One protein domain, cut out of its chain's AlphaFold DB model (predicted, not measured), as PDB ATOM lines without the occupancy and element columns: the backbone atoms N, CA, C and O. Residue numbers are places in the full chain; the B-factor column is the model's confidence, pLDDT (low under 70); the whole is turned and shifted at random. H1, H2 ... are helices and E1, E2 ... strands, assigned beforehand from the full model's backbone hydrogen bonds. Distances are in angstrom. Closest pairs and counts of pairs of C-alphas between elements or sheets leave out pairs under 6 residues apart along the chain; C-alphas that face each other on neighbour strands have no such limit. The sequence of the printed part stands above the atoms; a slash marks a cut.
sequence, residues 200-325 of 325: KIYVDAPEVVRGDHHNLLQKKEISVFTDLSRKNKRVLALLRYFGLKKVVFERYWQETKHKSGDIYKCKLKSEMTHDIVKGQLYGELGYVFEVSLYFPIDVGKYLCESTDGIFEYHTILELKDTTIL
ATOM      1  N   LYS A 200      81.931  -9.181 132.577       60.78
ATOM      2  CA  LYS A 200      81.338  -8.389 131.480       60.78
ATOM      3  C   LYS A 200      80.119  -9.028 130.796       60.78
ATOM      4  O   LYS A 200      80.185  -9.429 129.637       60.78
ATOM      5  N   ILE A 201      78.952  -8.907 131.437       78.88
ATOM      6  CA  ILE A 201      77.673  -8.936 130.704       78.88
ATOM      7  C   ILE A 201      77.688  -7.942 129.535       78.88
ATOM      8  O   ILE A 201      77.052  -8.189 128.519       78.88
ATOM      9  N   TYR A 202      78.429  -6.837 129.639       87.69
ATOM     10  CA  TYR A 202      78.548  -5.879 128.551       87.69
ATOM     11  C   TYR A 202      79.045  -6.510 127.240       87.69
ATOM     12  O   TYR A 202      80.178  -6.983 127.153       87.69
ATOM     13  N   VAL A 203      78.232  -6.414 126.187       90.94
ATOM     14  CA  VAL A 203      78.591  -6.869 124.835       90.94
ATOM     15  C   VAL A 203      79.051  -5.683 123.995       90.94
ATOM     16  O   VAL A 203      78.292  -4.730 123.802       90.94
ATOM     17  N   ASP A 204      80.283  -5.719 123.469       89.62
ATOM     18  CA  ASP A 204      80.831  -4.572 122.732       89.62
ATOM     19  C   ASP A 204      80.258  -4.411 121.308       89.62
ATOM     20  O   ASP A 204      79.956  -3.316 120.833       89.62
ATOM     21  N   ALA A 205      80.039  -5.524 120.623       90.44
ATOM     22  CA  ALA A 205      79.494  -5.527 119.274       90.44
ATOM     23  C   ALA A 205      78.440  -6.629 119.161       90.44
ATOM     24  O   ALA A 205      78.775  -7.753 118.787       90.44
ATOM     25  N   PRO A 206      77.173  -6.340 119.516       95.25
ATOM     26  CA  PRO A 206      76.086  -7.280 119.287       95.25
ATOM     27  C   PRO A 206      76.022  -7.680 117.810       95.25
ATOM     28  O   PRO A 206      76.185  -6.837 116.925       95.25
ATOM     29  N   GLU A 207      75.751  -8.951 117.537       95.88
ATOM     30  CA  GLU A 207      75.508  -9.422 116.176       95.88
ATOM     31  C   GLU A 207      74.258  -8.722 115.617       95.88
ATOM     32  O   GLU A 207      73.228  -8.647 116.289       95.88
ATOM     33  N   VAL A 208      74.332  -8.212 114.388       93.00
ATOM     34  CA  VAL A 208      73.179  -7.623 113.700       93.00
ATOM     35  C   VAL A 208      72.823  -8.488 112.507       93.00
ATOM     36  O   VAL A 208      73.633  -8.675 111.605       93.00
ATOM     37  N   VAL A 209      71.592  -8.988 112.492       91.50
ATOM     38  CA  VAL A 209      71.055  -9.787 111.391       91.50
ATOM     39  C   VAL A 209      69.874  -9.059 110.778       91.50
ATOM     40  O   VAL A 209      69.022  -8.521 111.485       91.50
ATOM     41  N   ARG A 210      69.810  -9.059 109.449       82.88
ATOM     42  CA  ARG A 210      68.712  -8.469 108.686       82.88
ATOM     43  C   ARG A 210      67.929  -9.573 107.993       82.88
ATOM     44  O   ARG A 210      68.503 -10.345 107.235       82.88
ATOM     45  N   GLY A 211      66.630  -9.631 108.255       68.31
ATOM     46  CA  GLY A 211      65.700 -10.527 107.575       68.31
ATOM     47  C   GLY A 211      65.346 -10.063 106.158       68.31
ATOM     48  O   GLY A 211      64.956 -10.891 105.344       68.31
ATOM     49  N   ASP A 212      65.514  -8.769 105.850       66.88
ATOM     50  CA  ASP A 212      65.254  -8.177 104.530       66.88
ATOM     51  C   ASP A 212      66.489  -7.420 103.988       66.88
ATOM     52  O   ASP A 212      67.149  -6.644 104.695       66.88
ATOM     53  N   HIS A 213      66.781  -7.632 102.703       64.06
ATOM     54  CA  HIS A 213      67.798  -6.942 101.913       64.06
ATOM     55  C   HIS A 213      67.558  -5.428 101.750       64.06
ATOM     56  O   HIS A 213      68.525  -4.671 101.626       64.06
ATOM     57  N   HIS A 214      66.321  -4.931 101.860       65.12
ATOM     58  CA  HIS A 214      66.035  -3.492 101.781       65.12
ATOM     59  C   HIS A 214      66.337  -2.756 103.095       65.12
ATOM     60  O   HIS A 214      65.875  -3.142 104.169       65.12
ATOM     61  N   ASN A 215      67.146  -1.691 103.035       67.56
ATOM     62  CA  ASN A 215      67.526  -0.913 104.217       67.56
ATOM     63  C   ASN A 215      66.624   0.312 104.386       67.56
ATOM     64  O   ASN A 215      66.936   1.399 103.904       67.56
ATOM     65  N   LEU A 216      65.501   0.125 105.075       82.69
ATOM     66  CA  LEU A 216      64.545   1.201 105.366       82.69
ATOM     67  C   LEU A 216      64.643   1.716 106.810       82.69
ATOM     68  O   LEU A 216      63.881   2.587 107.222       82.69
ATOM     69  N   LEU A 217      65.618   1.214 107.575       84.06
ATOM     70  CA  LEU A 217      65.878   1.665 108.939       84.06
ATOM     71  C   LEU A 217      66.655   2.991 108.952       84.06
ATOM     72  O   LEU A 217      66.428   3.842 109.815       84.06
ATOM     73  N   GLN A 218      67.574   3.167 107.997       86.19
ATOM     74  CA  GLN A 218      68.428   4.346 107.832       86.19
ATOM     75  C   GLN A 218      69.006   4.424 106.413       86.19
ATOM     76  O   GLN A 218      68.971   3.458 105.661       86.19
ATOM     77  N   LYS A 219      69.610   5.566 106.060       84.50
ATOM     78  CA  LYS A 219      70.155   5.795 104.707       84.50
ATOM     79  C   LYS A 219      71.389   4.952 104.365       84.50
ATOM     80  O   LYS A 219      71.615   4.659 103.199       84.50
ATOM     81  N   LYS A 220      72.227   4.634 105.356       84.88
ATOM     82  CA  LYS A 220      73.495   3.906 105.167       84.88
ATOM     83  C   LYS A 220      73.317   2.428 105.461       84.88
ATOM     84  O   LYS A 220      72.670   2.110 106.457       84.88
ATOM     85  N   GLU A 221      73.911   1.560 104.647       84.81
ATOM     86  CA  GLU A 221      73.905   0.109 104.870       84.81
ATOM     87  C   GLU A 221      74.352  -0.277 106.284       84.81
ATOM     88  O   GLU A 221      75.154   0.413 106.912       84.81
ATOM     89  N   ILE A 222      73.769  -1.366 106.786       86.38
ATOM     90  CA  ILE A 222      74.027  -1.911 108.116       86.38
ATOM     91  C   ILE A 222      74.583  -3.317 107.923       86.38
ATOM     92  O   ILE A 222      73.860  -4.194 107.442       86.38
ATOM     93  N   SER A 223      75.838  -3.509 108.315       85.44
ATOM     94  CA  SER A 223      76.521  -4.805 108.339       85.44
ATOM     95  C   SER A 223      76.902  -5.214 109.762       85.44
ATOM     96  O   SER A 223      76.816  -6.384 110.124       85.44
ATOM     97  N   VAL A 224      77.252  -4.236 110.596       91.38
ATOM     98  CA  VAL A 224      77.625  -4.420 111.998       91.38
ATOM     99  C   VAL A 224      76.891  -3.420 112.888       91.38
ATOM    100  O   VAL A 224      76.368  -2.402 112.434       91.38
ATOM    101  N   PHE A 225      76.868  -3.679 114.195       93.31
ATOM    102  CA  PHE A 225      76.181  -2.820 115.165       93.31
ATOM    103  C   PHE A 225      76.632  -1.354 115.125       93.31
ATOM    104  O   PHE A 225      75.829  -0.438 115.321       93.31
ATOM    105  N   THR A 226      77.918  -1.105 114.869       92.88
ATOM    106  CA  THR A 226      78.472   0.252 114.805       92.88
ATOM    107  C   THR A 226      77.892   1.078 113.661       92.88
ATOM    108  O   THR A 226      77.800   2.300 113.818       92.88
ATOM    109  N   ASP A 227      77.429   0.429 112.589       92.31
ATOM    110  CA  ASP A 227      76.851   1.076 111.406       92.31
ATOM    111  C   ASP A 227      75.479   1.687 111.691       92.31
ATOM    112  O   ASP A 227      75.054   2.619 111.003       92.31
ATOM    113  N   LEU A 228      74.777   1.200 112.722       92.06
ATOM    114  CA  LEU A 228      73.509   1.780 113.145       92.06
ATOM    115  C   LEU A 228      73.697   3.255 113.523       92.06
ATOM    116  O   LEU A 228      74.605   3.635 114.281       92.06
ATOM    117  N   SER A 229      72.797   4.096 113.016       93.44
ATOM    118  CA  SER A 229      72.743   5.517 113.325       93.44
ATOM    119  C   SER A 229      72.575   5.716 114.830       93.44
ATOM    120  O   SER A 229      72.000   4.883 115.537       93.44
ATOM    121  N   ARG A 230      73.040   6.861 115.341       92.56
ATOM    122  CA  ARG A 230      72.907   7.201 116.766       92.56
ATOM    123  C   ARG A 230      71.452   7.161 117.245       92.56
ATOM    124  O   ARG A 230      71.228   6.808 118.399       92.56
ATOM    125  N   LYS A 231      70.485   7.518 116.390       92.56
ATOM    126  CA  LYS A 231      69.058   7.473 116.738       92.56
ATOM    127  C   LYS A 231      68.581   6.030 116.860       92.56
ATOM    128  O   LYS A 231      68.059   5.666 117.903       92.56
ATOM    129  N   ASN A 232      68.849   5.200 115.855       92.19
ATOM    130  CA  ASN A 232      68.368   3.818 115.819       92.19
ATOM    131  C   ASN A 232      69.013   2.928 116.890       92.19
ATOM    132  O   ASN A 232      68.346   2.062 117.446       92.19
ATOM    133  N   LYS A 233      70.291   3.154 117.233       93.94
ATOM    134  CA  LYS A 233      70.966   2.379 118.288       93.94
ATOM    135  C   LYS A 233      70.806   2.940 119.696       93.94
ATOM    136  O   LYS A 233      71.439   2.422 120.604       93.94
ATOM    137  N   ARG A 234      70.009   3.991 119.909       94.19
ATOM    138  CA  ARG A 234      69.960   4.713 121.190       94.19
ATOM    139  C   ARG A 234      69.622   3.807 122.382       94.19
ATOM    140  O   ARG A 234      70.360   3.818 123.362       94.19
ATOM    141  N   VAL A 235      68.541   3.034 122.295       96.75
ATOM    142  CA  VAL A 235      68.150   2.078 123.347       96.75
ATOM    143  C   VAL A 235      68.999   0.814 123.279       96.75
ATOM    144  O   VAL A 235      69.502   0.359 124.303       96.75
ATOM    145  N   LEU A 236      69.247   0.294 122.074       97.12
ATOM    146  CA  LEU A 236      70.080  -0.898 121.867       97.12
ATOM    147  C   LEU A 236      71.479  -0.753 122.490       97.12
ATOM    148  O   LEU A 236      72.014  -1.708 123.043       97.12
ATOM    149  N   ALA A 237      72.064   0.446 122.445       95.56
ATOM    150  CA  ALA A 237      73.360   0.735 123.044       95.56
ATOM    151  C   ALA A 237      73.346   0.619 124.575       95.56
ATOM    152  O   ALA A 237      74.343   0.200 125.152       95.56
ATOM    153  N   LEU A 238      72.230   0.951 125.230       94.88
ATOM    154  CA  LEU A 238      72.071   0.749 126.671       94.88
ATOM    155  C   LEU A 238      71.835  -0.728 126.998       94.88
ATOM    156  O   LEU A 238      72.410  -1.247 127.949       94.88
ATOM    157  N   LEU A 239      71.062  -1.432 126.169       95.75
ATOM    158  CA  LEU A 239      70.787  -2.863 126.336       95.75
ATOM    159  C   LEU A 239      72.049  -3.739 126.250       95.75
ATOM    160  O   LEU A 239      72.069  -4.839 126.799       95.75
ATOM    161  N   ARG A 240      73.137  -3.241 125.649       94.19
ATOM    162  CA  ARG A 240      74.460  -3.888 125.686       94.19
ATOM    163  C   ARG A 240      74.970  -4.113 127.099       94.19
ATOM    164  O   ARG A 240      75.593  -5.138 127.332       94.19
ATOM    165  N   TYR A 241      74.682  -3.203 128.029       90.62
ATOM    166  CA  TYR A 241      75.065  -3.345 129.433       90.62
ATOM    167  C   TYR A 241      74.338  -4.503 130.122       90.62
ATOM    168  O   TYR A 241      74.873  -5.060 131.067       90.62
ATOM    169  N   PHE A 242      73.192  -4.924 129.587       91.75
ATOM    170  CA  PHE A 242      72.430  -6.091 130.029       91.75
ATOM    171  C   PHE A 242      72.725  -7.348 129.194       91.75
ATOM    172  O   PHE A 242      72.022  -8.348 129.287       91.75
ATOM    173  N   GLY A 243      73.754  -7.325 128.346       92.00
ATOM    174  CA  GLY A 243      74.182  -8.510 127.611       92.00
ATOM    175  C   GLY A 243      73.400  -8.783 126.350       92.00
ATOM    176  O   GLY A 243      73.293  -9.933 125.938       92.00
ATOM    177  N   LEU A 244      72.889  -7.738 125.700       95.75
ATOM    178  CA  LEU A 244      72.350  -7.855 124.350       95.75
ATOM    179  C   LEU A 244      73.403  -8.457 123.403       95.75
ATOM    180  O   LEU A 244      74.338  -7.771 122.996       95.75
ATOM    181  N   LYS A 245      73.240  -9.730 123.032       94.62
ATOM    182  CA  LYS A 245      74.192 -10.465 122.181       94.62
ATOM    183  C   LYS A 245      73.894 -10.317 120.697       94.62
ATOM    184  O   LYS A 245      74.819 -10.291 119.892       94.62
ATOM    185  N   LYS A 246      72.613 -10.245 120.336       96.12
ATOM    186  CA  LYS A 246      72.154 -10.267 118.945       96.12
ATOM    187  C   LYS A 246      70.873  -9.462 118.772       96.12
ATOM    188  O   LYS A 246      69.988  -9.507 119.628       96.12
ATOM    189  N   VAL A 247      70.782  -8.761 117.648       96.38
ATOM    190  CA  VAL A 247      69.603  -8.033 117.177       96.38
ATOM    191  C   VAL A 247      69.241  -8.562 115.796       96.38
ATOM    192  O   VAL A 247      70.022  -8.436 114.855       96.38
ATOM    193  N   VAL A 248      68.053  -9.142 115.666       94.75
ATOM    194  CA  VAL A 248      67.503  -9.563 114.373       94.75
ATOM    195  C   VAL A 248      66.417  -8.576 113.977       94.75
ATOM    196  O   VAL A 248      65.416  -8.467 114.678       94.75
ATOM    197  N   PHE A 249      66.612  -7.868 112.869       92.94
ATOM    198  CA  PHE A 249      65.581  -7.046 112.240       92.94
ATOM    199  C   PHE A 249      64.744  -7.937 111.323       92.94
ATOM    200  O   PHE A 249      65.266  -8.462 110.343       92.94
ATOM    201  N   GLU A 250      63.476  -8.137 111.658       90.62
ATOM    202  CA  GLU A 250      62.545  -9.005 110.939       90.62
ATOM    203  C   GLU A 250      61.741  -8.181 109.914       90.62
ATOM    204  O   GLU A 250      62.309  -7.598 108.989       90.62
ATOM    205  N   ARG A 251      60.412  -8.142 110.050       90.69
ATOM    206  CA  ARG A 251      59.503  -7.429 109.145       90.69
ATOM    207  C   ARG A 251      59.455  -5.944 109.480       90.69
ATOM    208  O   ARG A 251      59.711  -5.554 110.616       90.69
ATOM    209  N   TYR A 252      59.060  -5.120 108.515       91.19
ATOM    210  CA  TYR A 252      58.826  -3.699 108.745       91.19
ATOM    211  C   TYR A 252      57.551  -3.198 108.073       91.19
ATOM    212  O   TYR A 252      57.039  -3.795 107.126       91.19
ATOM    213  N   TRP A 253      57.056  -2.071 108.569       91.88
ATOM    214  CA  TRP A 253      55.958  -1.302 107.988       91.88
ATOM    215  C   TRP A 253      56.161   0.185 108.283       91.88
ATOM    216  O   TRP A 253      56.994   0.566 109.105       91.88
ATOM    217  N   GLN A 254      55.425   1.046 107.588       92.00
ATOM    218  CA  GLN A 254      55.509   2.492 107.780       92.00
ATOM    219  C   GLN A 254      54.651   2.923 108.976       92.00
ATOM    220  O   GLN A 254      53.451   2.653 108.999       92.00
ATOM    221  N   GLU A 255      55.251   3.597 109.961       90.12
ATOM    222  CA  GLU A 255      54.561   4.141 111.138       90.12
ATOM    223  C   GLU A 255      55.477   5.125 111.900       90.12
ATOM    224  O   GLU A 255      56.680   4.908 112.027       90.12
ATOM    225  N   THR A 256      54.912   6.221 112.421       84.69
ATOM    226  CA  THR A 256      55.667   7.333 113.047       84.69
ATOM    227  C   THR A 256      55.161   7.722 114.440       84.69
ATOM    228  O   THR A 256      55.455   8.810 114.931       84.69
ATOM    229  N   LYS A 257      54.386   6.851 115.097       89.25
ATOM    230  CA  LYS A 257      53.713   7.177 116.370       89.25
ATOM    231  C   LYS A 257      54.656   7.407 117.549       89.25
ATOM    232  O   LYS A 257      54.299   8.145 118.464       89.25
ATOM    233  N   HIS A 258      55.822   6.769 117.547       91.44
ATOM    234  CA  HIS A 258      56.767   6.830 118.657       91.44
ATOM    235  C   HIS A 258      58.148   7.300 118.212       91.44
ATOM    236  O   HIS A 258      58.456   7.428 117.025       91.44
ATOM    237  N   LYS A 259      58.975   7.618 119.204       92.31
ATOM    238  CA  LYS A 259      60.281   8.227 119.002       92.31
ATOM    239  C   LYS A 259      61.279   7.206 118.460       92.31
ATOM    240  O   LYS A 259      61.353   6.069 118.915       92.31
ATOM    241  N   SER A 260      62.081   7.636 117.490       93.19
ATOM    242  CA  SER A 260      63.073   6.766 116.865       93.19
ATOM    243  C   SER A 260      64.109   6.255 117.872       93.19
ATOM    244  O   SER A 260      64.656   7.030 118.663       93.19
ATOM    245  N   GLY A 261      64.411   4.963 117.783       92.88
ATOM    246  CA  GLY A 261      65.307   4.225 118.663       92.88
ATOM    247  C   GLY A 261      64.616   3.534 119.835       92.88
ATOM    248  O   GLY A 261      65.236   2.646 120.412       92.88
ATOM    249  N   ASP A 262      63.380   3.909 120.175       96.44
ATOM    250  CA  ASP A 262      62.614   3.268 121.249       96.44
ATOM    251  C   ASP A 262      61.933   1.980 120.742       96.44
ATOM    252  O   ASP A 262      61.651   1.831 119.544       96.44
ATOM    253  N   ILE A 263      61.706   1.026 121.653       97.56
ATOM    254  CA  ILE A 263      61.172  -0.306 121.334       97.56
ATOM    255  C   ILE A 263      59.914  -0.564 122.165       97.56
ATOM    256  O   ILE A 263      59.955  -0.517 123.391       97.56
ATOM    257  N   TYR A 264      58.799  -0.854 121.499       96.56
ATOM    258  CA  TYR A 264      57.493  -1.043 122.137       96.56
ATOM    259  C   TYR A 264      56.971  -2.465 121.977       96.56
ATOM    260  O   TYR A 264      57.408  -3.213 121.099       96.56
ATOM    261  N   LYS A 265      55.959  -2.800 122.788       94.50
ATOM    262  CA  LYS A 265      55.262  -4.095 122.766       94.50
ATOM    263  C   LYS A 265      56.240  -5.263 122.909       94.50
ATOM    264  O   LYS A 265      56.084  -6.284 122.238       94.50
ATOM    265  N   CYS A 266      57.243  -5.089 123.766       96.12
ATOM    266  CA  CYS A 266      58.226  -6.112 124.062       96.12
ATOM    267  C   CYS A 266      57.529  -7.311 124.710       96.12
ATOM    268  O   CYS A 266      56.821  -7.177 125.708       96.12
ATOM    269  N   LYS A 267      57.720  -8.488 124.123       95.06
ATOM    270  CA  LYS A 267      57.204  -9.764 124.609       95.06
ATOM    271  C   LYS A 267      58.346 -10.748 124.731       95.06
ATOM    272  O   LYS A 267      59.148 -10.908 123.809       95.06
ATOM    273  N   LEU A 268      58.383 -11.424 125.867       95.75
ATOM    274  CA  LEU A 268      59.365 -12.448 126.147       95.75
ATOM    275  C   LEU A 268      59.010 -13.753 125.432       95.75
ATOM    276  O   LEU A 268      57.871 -14.220 125.472       95.75
ATOM    277  N   LYS A 269      60.026 -14.371 124.847       92.69
ATOM    278  CA  LYS A 269      60.072 -15.783 124.500       92.69
ATOM    279  C   LYS A 269      61.336 -16.353 125.143       92.69
ATOM    280  O   LYS A 269      62.430 -16.157 124.620       92.69
ATOM    281  N   SER A 270      61.186 -17.023 126.278       83.38
ATOM    282  CA  SER A 270      62.311 -17.689 126.942       83.38
ATOM    283  C   SER A 270      62.585 -19.045 126.305       83.38
ATOM    284  O   SER A 270      61.663 -19.811 126.019       83.38
ATOM    285  N   GLU A 271      63.862 -19.338 126.097       86.75
ATOM    286  CA  GLU A 271      64.366 -20.656 125.719       86.75
ATOM    287  C   GLU A 271      65.257 -21.202 126.845       86.75
ATOM    288  O   GLU A 271      65.564 -20.499 127.802       86.75
ATOM    289  N   MET A 272      65.690 -22.465 126.760       80.44
ATOM    290  CA  MET A 272      66.439 -23.106 127.858       80.44
ATOM    291  C   MET A 272      67.780 -22.430 128.186       80.44
ATOM    292  O   MET A 272      68.302 -22.619 129.281       80.44
ATOM    293  N   THR A 273      68.370 -21.689 127.246       84.12
ATOM    294  CA  THR A 273      69.734 -21.142 127.372       84.12
ATOM    295  C   THR A 273      69.810 -19.624 127.247       84.12
ATOM    296  O   THR A 273      70.864 -19.041 127.509       84.12
ATOM    297  N   HIS A 274      68.730 -18.975 126.819       89.81
ATOM    298  CA  HIS A 274      68.703 -17.547 126.534       89.81
ATOM    299  C   HIS A 274      67.267 -17.025 126.502       89.81
ATOM    300  O   HIS A 274      66.323 -17.772 126.243       89.81
ATOM    301  N   ASP A 275      67.127 -15.720 126.707       94.31
ATOM    302  CA  ASP A 275      65.866 -15.018 126.507       94.31
ATOM    303  C   ASP A 275      65.853 -14.326 125.146       94.31
ATOM    304  O   ASP A 275      66.836 -13.700 124.736       94.31
ATOM    305  N   ILE A 276      64.709 -14.385 124.465       96.94
ATOM    306  CA  ILE A 276      64.442 -13.613 123.254       96.94
ATOM    307  C   ILE A 276      63.332 -12.614 123.562       96.94
ATOM    308  O   ILE A 276      62.192 -12.993 123.825       96.94
ATOM    309  N   VAL A 277      63.637 -11.324 123.487       97.75
ATOM    310  CA  VAL A 277      62.634 -10.260 123.585       97.75
ATOM    311  C   VAL A 277      62.246  -9.824 122.180       97.75
ATOM    312  O   VAL A 277      63.059  -9.252 121.453       97.75
ATOM    313  N   LYS A 278      60.996 -10.086 121.795       97.12
ATOM    314  CA  LYS A 278      60.415  -9.603 120.539       97.12
ATOM    315  C   LYS A 278      59.756  -8.252 120.749       97.12
ATOM    316  O   LYS A 278      58.940  -8.134 121.654       97.12
ATOM    317  N   GLY A 279      60.050  -7.259 119.919       96.94
ATOM    318  CA  GLY A 279      59.487  -5.914 120.055       96.94
ATOM    319  C   GLY A 279      59.369  -5.167 118.731       96.94
ATOM    320  O   GLY A 279      59.691  -5.696 117.671       96.94
ATOM    321  N   GLN A 280      58.890  -3.928 118.804       96.69
ATOM    322  CA  GLN A 280      58.699  -3.025 117.670       96.69
ATOM    323  C   GLN A 280      59.637  -1.824 117.813       96.69
ATOM    324  O   GLN A 280      59.359  -0.926 118.607       96.69
ATOM    325  N   LEU A 281      60.748  -1.821 117.074       96.06
ATOM    326  CA  LEU A 281      61.728  -0.736 117.072       96.06
ATOM    327  C   LEU A 281      61.319   0.349 116.077       96.06
ATOM    328  O   LEU A 281      61.137   0.078 114.890       96.06
ATOM    329  N   TYR A 282      61.228   1.588 116.549       95.25
ATOM    330  CA  TYR A 282      60.876   2.735 115.715       95.25
ATOM    331  C   TYR A 282      62.132   3.300 115.053       95.25
ATOM    332  O   TYR A 282      63.058   3.748 115.722       95.25
ATOM    333  N   GLY A 283      62.192   3.269 113.727       91.88
ATOM    334  CA  GLY A 283      63.318   3.760 112.938       91.88
ATOM    335  C   GLY A 283      63.299   5.273 112.722       91.88
ATOM    336  O   GLY A 283      62.282   5.951 112.879       91.88
ATOM    337  N   GLU A 284      64.441   5.833 112.325       91.88
ATOM    338  CA  GLU A 284      64.579   7.271 112.045       91.88
ATOM    339  C   GLU A 284      63.961   7.731 110.716       91.88
ATOM    340  O   GLU A 284      63.752   8.929 110.532       91.88
ATOM    341  N   LEU A 285      63.658   6.802 109.804       91.06
ATOM    342  CA  LEU A 285      63.042   7.088 108.501       91.06
ATOM    343  C   LEU A 285      61.514   6.900 108.490       91.06
ATOM    344  O   LEU A 285      60.911   6.890 107.422       91.06
ATOM    345  N   GLY A 286      60.882   6.757 109.660       90.12
ATOM    346  CA  GLY A 286      59.427   6.587 109.778       90.12
ATOM    347  C   GLY A 286      58.919   5.176 109.471       90.12
ATOM    348  O   GLY A 286      57.753   4.997 109.119       90.12
ATOM    349  N   TYR A 287      59.799   4.183 109.604       91.81
ATOM    350  CA  TYR A 287      59.467   2.763 109.549       91.81
ATOM    351  C   TYR A 287      59.610   2.138 110.931       91.81
ATOM    352  O   TYR A 287      60.504   2.508 111.692       91.81
ATOM    353  N   VAL A 288      58.766   1.160 111.230       93.31
ATOM    354  CA  VAL A 288      58.850   0.324 112.427       93.31
ATOM    355  C   VAL A 288      59.307  -1.060 112.014       93.31
ATOM    356  O   VAL A 288      58.824  -1.596 111.020       93.31
ATOM    357  N   PHE A 289      60.234  -1.625 112.779       93.31
ATOM    358  CA  PHE A 289      60.784  -2.955 112.566       93.31
ATOM    359  C   PHE A 289      60.364  -3.874 113.706       93.31
ATOM    360  O   PHE A 289      60.572  -3.553 114.876       93.31
ATOM    361  N   GLU A 290      59.830  -5.044 113.373       94.69
ATOM    362  CA  GLU A 290      59.857  -6.176 114.292       94.69
ATOM    363  C   GLU A 290      61.315  -6.540 114.562       94.69
ATOM    364  O   GLU A 290      62.113  -6.709 113.639       94.69
ATOM    365  N   VAL A 291      61.674  -6.623 115.839       95.38
ATOM    366  CA  VAL A 291      63.021  -6.979 116.275       95.38
ATOM    367  C   VAL A 291      62.979  -8.131 117.262       95.38
ATOM    368  O   VAL A 291      62.129  -8.156 118.148       95.38
ATOM    369  N   SER A 292      63.931  -9.050 117.135       96.38
ATOM    370  CA  SER A 292      64.222 -10.076 118.139       96.38
ATOM    371  C   SER A 292      65.567  -9.765 118.796       96.38
ATOM    372  O   SER A 292      66.602  -9.708 118.127       96.38
ATOM    373  N   LEU A 293      65.541  -9.531 120.107       97.69
ATOM    374  CA  LEU A 293      66.688  -9.157 120.933       97.69
ATOM    375  C   LEU A 293      67.086 -10.335 121.821       97.69
ATOM    376  O   LEU A 293      66.252 -10.849 122.561       97.69
ATOM    377  N   TYR A 294      68.348 -10.748 121.765       96.44
ATOM    378  CA  TYR A 294      68.833 -11.934 122.472       96.44
ATOM    379  C   TYR A 294      69.637 -11.543 123.706       96.44
ATOM    380  O   TYR A 294      70.638 -10.827 123.596       96.44
ATOM    381  N   PHE A 295      69.233 -12.075 124.854       94.38
ATOM    382  CA  PHE A 295      69.839 -11.830 126.159       94.38
ATOM    383  C   PHE A 295      70.242 -13.145 126.837       94.38
ATOM    384  O   PHE A 295      69.736 -14.210 126.471       94.38
ATOM    385  N   PRO A 296      71.138 -13.109 127.840       91.25
ATOM    386  CA  PRO A 296      71.302 -14.222 128.765       91.25
ATOM    387  C   PRO A 296      69.958 -14.628 129.384       91.25
ATOM    388  O   PRO A 296      69.033 -13.815 129.454       91.25
ATOM    389  N   ILE A 297      69.872 -15.883 129.827       89.75
ATOM    390  CA  ILE A 297      68.701 -16.415 130.536       89.75
ATOM    391  C   ILE A 297      68.262 -15.461 131.660       89.75
ATOM    392  O   ILE A 297      69.106 -14.851 132.325       89.75
ATOM    393  N   ASP A 298      66.950 -15.318 131.829       88.88
ATOM    394  CA  ASP A 298      66.252 -14.474 132.807       88.88
ATOM    395  C   ASP A 298      66.422 -12.950 132.656       88.88
ATOM    396  O   ASP A 298      65.579 -12.185 133.129       88.88
ATOM    397  N   VAL A 299      67.462 -12.456 131.978       90.94
ATOM    398  CA  VAL A 299      67.674 -11.008 131.818       90.94
ATOM    399  C   VAL A 299      66.568 -10.372 130.977       90.94
ATOM    400  O   VAL A 299      66.027  -9.328 131.348       90.94
ATOM    401  N   GLY A 300      66.199 -11.000 129.857       91.75
ATOM    402  CA  GLY A 300      65.140 -10.495 128.984       91.75
ATOM    403  C   GLY A 300      63.788 -10.468 129.696       91.75
ATOM    404  O   GLY A 300      63.027  -9.511 129.531       91.75
ATOM    405  N   LYS A 301      63.522 -11.475 130.537       92.06
ATOM    406  CA  LYS A 301      62.342 -11.534 131.402       92.06
ATOM    407  C   LYS A 301      62.272 -10.339 132.346       92.06
ATOM    408  O   LYS A 301      61.305  -9.579 132.288       92.06
ATOM    409  N   TYR A 302      63.303 -10.140 133.166       91.25
ATOM    410  CA  TYR A 302      63.310  -9.070 134.163       91.25
ATOM    411  C   TYR A 302      63.304  -7.676 133.528       91.25
ATOM    412  O   TYR A 302      62.667  -6.772 134.068       91.25
ATOM    413  N   LEU A 303      63.930  -7.494 132.360       92.62
ATOM    414  CA  LEU A 303      63.818  -6.251 131.589       92.62
ATOM    415  C   LEU A 303      62.377  -5.990 131.133       92.62
ATOM    416  O   LEU A 303      61.883  -4.877 131.306       92.62
ATOM    417  N   CYS A 304      61.684  -6.989 130.574       92.31
ATOM    418  CA  CYS A 304      60.291  -6.834 130.145       92.31
ATOM    419  C   CYS A 304      59.368  -6.513 131.325       92.31
ATOM    420  O   CYS A 304      58.583  -5.572 131.240       92.31
ATOM    421  N   GLU A 305      59.489  -7.258 132.425       89.56
ATOM    422  CA  GLU A 305      58.646  -7.082 133.613       89.56
ATOM    423  C   GLU A 305      58.908  -5.733 134.306       89.56
ATOM    424  O   GLU A 305      57.966  -5.063 134.716       89.56
ATOM    425  N   SER A 306      60.163  -5.271 134.374       87.25
ATOM    426  CA  SER A 306      60.515  -3.996 135.034       87.25
ATOM    427  C   SER A 306      60.121  -2.750 134.233       87.25
ATOM    428  O   SER A 306      60.138  -1.642 134.772       87.25
ATOM    429  N   THR A 307      59.818  -2.911 132.945       89.81
ATOM    430  CA  THR A 307      59.525  -1.808 132.011       89.81
ATOM    431  C   THR A 307      58.120  -1.866 131.428       89.81
ATOM    432  O   THR A 307      57.816  -1.117 130.499       89.81
ATOM    433  N   ASP A 308      57.276  -2.777 131.919       89.12
ATOM    434  CA  ASP A 308      55.947  -3.044 131.359       89.12
ATOM    435  C   ASP A 308      55.992  -3.312 129.831       89.12
ATOM    436  O   ASP A 308      55.082  -2.966 129.077       89.12
ATOM    437  N   GLY A 309      57.084  -3.923 129.349       92.38
ATOM    438  CA  GLY A 309      57.299  -4.237 127.935       92.38
ATOM    439  C   GLY A 309      57.584  -3.026 127.031       92.38
ATOM    440  O   GLY A 309      57.354  -3.107 125.818       92.38
ATOM    441  N   ILE A 310      58.064  -1.907 127.584       95.81
ATOM    442  CA  ILE A 310      58.389  -0.683 126.836       95.81
ATOM    443  C   ILE A 310      59.841  -0.270 127.097       95.81
ATOM    444  O   ILE A 310      60.197   0.207 128.173       95.81
ATOM    445  N   PHE A 311      60.701  -0.396 126.088       96.88
ATOM    446  CA  PHE A 311      62.103   0.009 126.185       96.88
ATOM    447  C   PHE A 311      62.298   1.404 125.589       96.88
ATOM    448  O   PHE A 311      62.699   1.571 124.436       96.88
ATOM    449  N   GLU A 312      62.030   2.413 126.410       96.38
ATOM    450  CA  GLU A 312      62.364   3.810 126.136       96.38
ATOM    451  C   GLU A 312      63.736   4.165 126.703       96.38
ATOM    452  O   GLU A 312      64.156   3.653 127.744       96.38
ATOM    453  N   TYR A 313      64.439   5.096 126.056       93.75
ATOM    454  CA  TYR A 313      65.794   5.461 126.482       93.75
ATOM    455  C   TYR A 313      65.922   5.844 127.960       93.75
ATOM    456  O   TYR A 313      66.858   5.389 128.608       93.75
ATOM    457  N   HIS A 314      65.036   6.697 128.485       90.38
ATOM    458  CA  HIS A 314      65.162   7.173 129.868       90.38
ATOM    459  C   HIS A 314      64.913   6.049 130.873       90.38
ATOM    460  O   HIS A 314      65.657   5.935 131.841       90.38
ATOM    461  N   THR A 315      63.950   5.174 130.585       90.31
ATOM    462  CA  THR A 315      63.641   3.997 131.399       90.31
ATOM    463  C   THR A 315      64.814   3.019 131.425       90.31
ATOM    464  O   THR A 315      65.255   2.612 132.495       90.31
ATOM    465  N   ILE A 316      65.389   2.677 130.266       93.62
ATOM    466  CA  ILE A 316      66.533   1.750 130.213       93.62
ATOM    467  C   ILE A 316      67.803   2.381 130.801       93.62
ATOM    468  O   ILE A 316      68.616   1.674 131.395       93.62
ATOM    469  N   LEU A 317      67.986   3.698 130.666       89.50
ATOM    470  CA  LEU A 317      69.106   4.405 131.286       89.50
ATOM    471  C   LEU A 317      69.008   4.346 132.815       89.50
ATOM    472  O   LEU A 317      69.975   3.960 133.463       89.50
ATOM    473  N   GLU A 318      67.830   4.640 133.370       83.50
ATOM    474  CA  GLU A 318      67.564   4.515 134.807       83.50
ATOM    475  C   GLU A 318      67.811   3.081 135.298       83.50
ATOM    476  O   GLU A 318      68.452   2.872 136.329       83.50
ATOM    477  N   LEU A 319      67.343   2.077 134.551       86.06
ATOM    478  CA  LEU A 319      67.600   0.679 134.889       86.06
ATOM    479  C   LEU A 319      69.092   0.371 134.908       86.06
ATOM    480  O   LEU A 319      69.569  -0.233 135.861       86.06
ATOM    481  N   LYS A 320      69.836   0.797 133.885       85.19
ATOM    482  CA  LYS A 320      71.285   0.577 133.807       85.19
ATOM    483  C   LYS A 320      71.977   1.161 135.036       85.19
ATOM    484  O   LYS A 320      72.793   0.482 135.653       85.19
ATOM    485  N   ASP A 321      71.638   2.395 135.390       78.44
ATOM    486  CA  ASP A 321      72.294   3.102 136.488       78.44
ATOM    487  C   ASP A 321      71.909   2.519 137.860       78.44
ATOM    488  O   ASP A 321      72.714   2.544 138.784       78.44
ATOM    489  N   THR A 322      70.729   1.907 137.993       71.31
ATOM    490  CA  THR A 322      70.301   1.256 139.246       71.31
ATOM    491  C   THR A 322      70.740  -0.206 139.384       71.31
ATOM    492  O   THR A 322      70.783  -0.717 140.506       71.31
ATOM    493  N   THR A 323      71.066  -0.910 138.296       71.56
ATOM    494  CA  THR A 323      71.359  -2.360 138.333       71.56
ATOM    495  C   THR A 323      72.811  -2.742 138.065       71.56
ATOM    496  O   THR A 323      73.219  -3.808 138.516       71.56
ATOM    497  N   ILE A 324      73.588  -1.919 137.355       65.12
ATOM    498  CA  ILE A 324      74.926  -2.305 136.860       65.12
ATOM    499  C   ILE A 324      76.063  -1.532 137.547       65.12
ATOM    500  O   ILE A 324      77.220  -1.947 137.449       65.12
ATOM    501  N   LEU A 325      75.753  -0.433 138.244       51.75
ATOM    502  CA  LEU A 325      76.744   0.365 138.974       51.75
ATOM    503  C   LEU A 325      77.138  -0.280 140.307       51.75
ATOM    504  O   LEU A 325      76.230  -0.498 141.145       51.75
TER     505      LEU A 325
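Overview. This is residues 200 to 325 of the 325 residues of an uncharacterized protein of Anaerobutyricum hallii (UniProt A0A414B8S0). A twisted five-stranded sheet forms a wall, with helices H1 and H2 over one face and no named helix over the other. H3 packs side by side on H1, and a stretch of 23 residues with no named element, 211 to 233, runs from E1 to H1. The printed part has 126 residues with three named helices and five named strands, along the chain E1 H1 E2 E3 E4 E5 H2 H3. The sheet is mixed, in the order E1 E2 E5 E4 E3, and the class is mixed, helices and strands. The whole is compact, with a radius of gyration of the C-alphas of 13.3 A, and rounded, spanning 35 by 26 by 25 A.

Along the chain. E1, residues 207 to 210, begins at C-alpha 207 (75.508, -9.422, 116.176). H1 is residues 234 to 242, 14.2 A long. E2, residues 246 to 254, is 23.8 A long and bends by 59 degrees at residue 251. E3, residues 263 to 270, is 18.3 A long and bends by 56 degrees at residue 266. E4, residues 274 to 282, is 24.3 A long, and E5, residues 287 to 296, is 28.2 A long. H2 is residues 299 to 306. H3, residues 313 to 323, is 15.3 A long and ends at C-alpha 323 (71.359, -2.360, 138.333).

Arrangement. E1 and E2 are parallel, with N 247 and O 207 2.8 A apart; with H1 they make a strand-helix-strand unit, two parallel neighbour strands with a helix between, whose crossover is left-handed. E2 and E5 are antiparallel, with N 250 and O 290 2.8 A apart. E3, E4 and E5 form a meander, each strand the antiparallel neighbour of the one before, through the hairpins E3 and E4, with N 267 and O 278 2.8 A apart, and E4 and E5, with N 277 and O 293 2.8 A apart. With E2 they form a Greek key, the first strand being the antiparallel neighbour of the fourth. H1 and H2 are on the same face of the sheet, making two layers. H1, at a height over the sheet of 8.6 A, lies over E5 and runs along the strands. H2, at 8.5 A, lies over E4 and E3, slantwise to the strands; its C-alpha Gly 300 is 5.2 A from that of Asp 275, the closest pair of H2 and E4. H1 and H3 touch at a shallow tilt of 17 degrees, the same way, the closest C-alphas being those of Val 235 and Tyr 313, 5.2 A apart. H3 is not on the sheet, and it is near H2. Each O i to N i+4 pair is within hydrogen-bond range in H2 and H3; H1 has 2 of 5, and 4 of 6 O i to N i+3 pairs.

Size, cuts and confidence. The two C-alphas farthest apart, those of His 214 and Leu 325, are 38.9 A apart. The printed part has no cut and ends at the chain's last residue. The link from E1 to H1 is long. Mean pLDDT of the printed part is 89.6, with residues 200, 211 to 215 and 324 to 325 under 70.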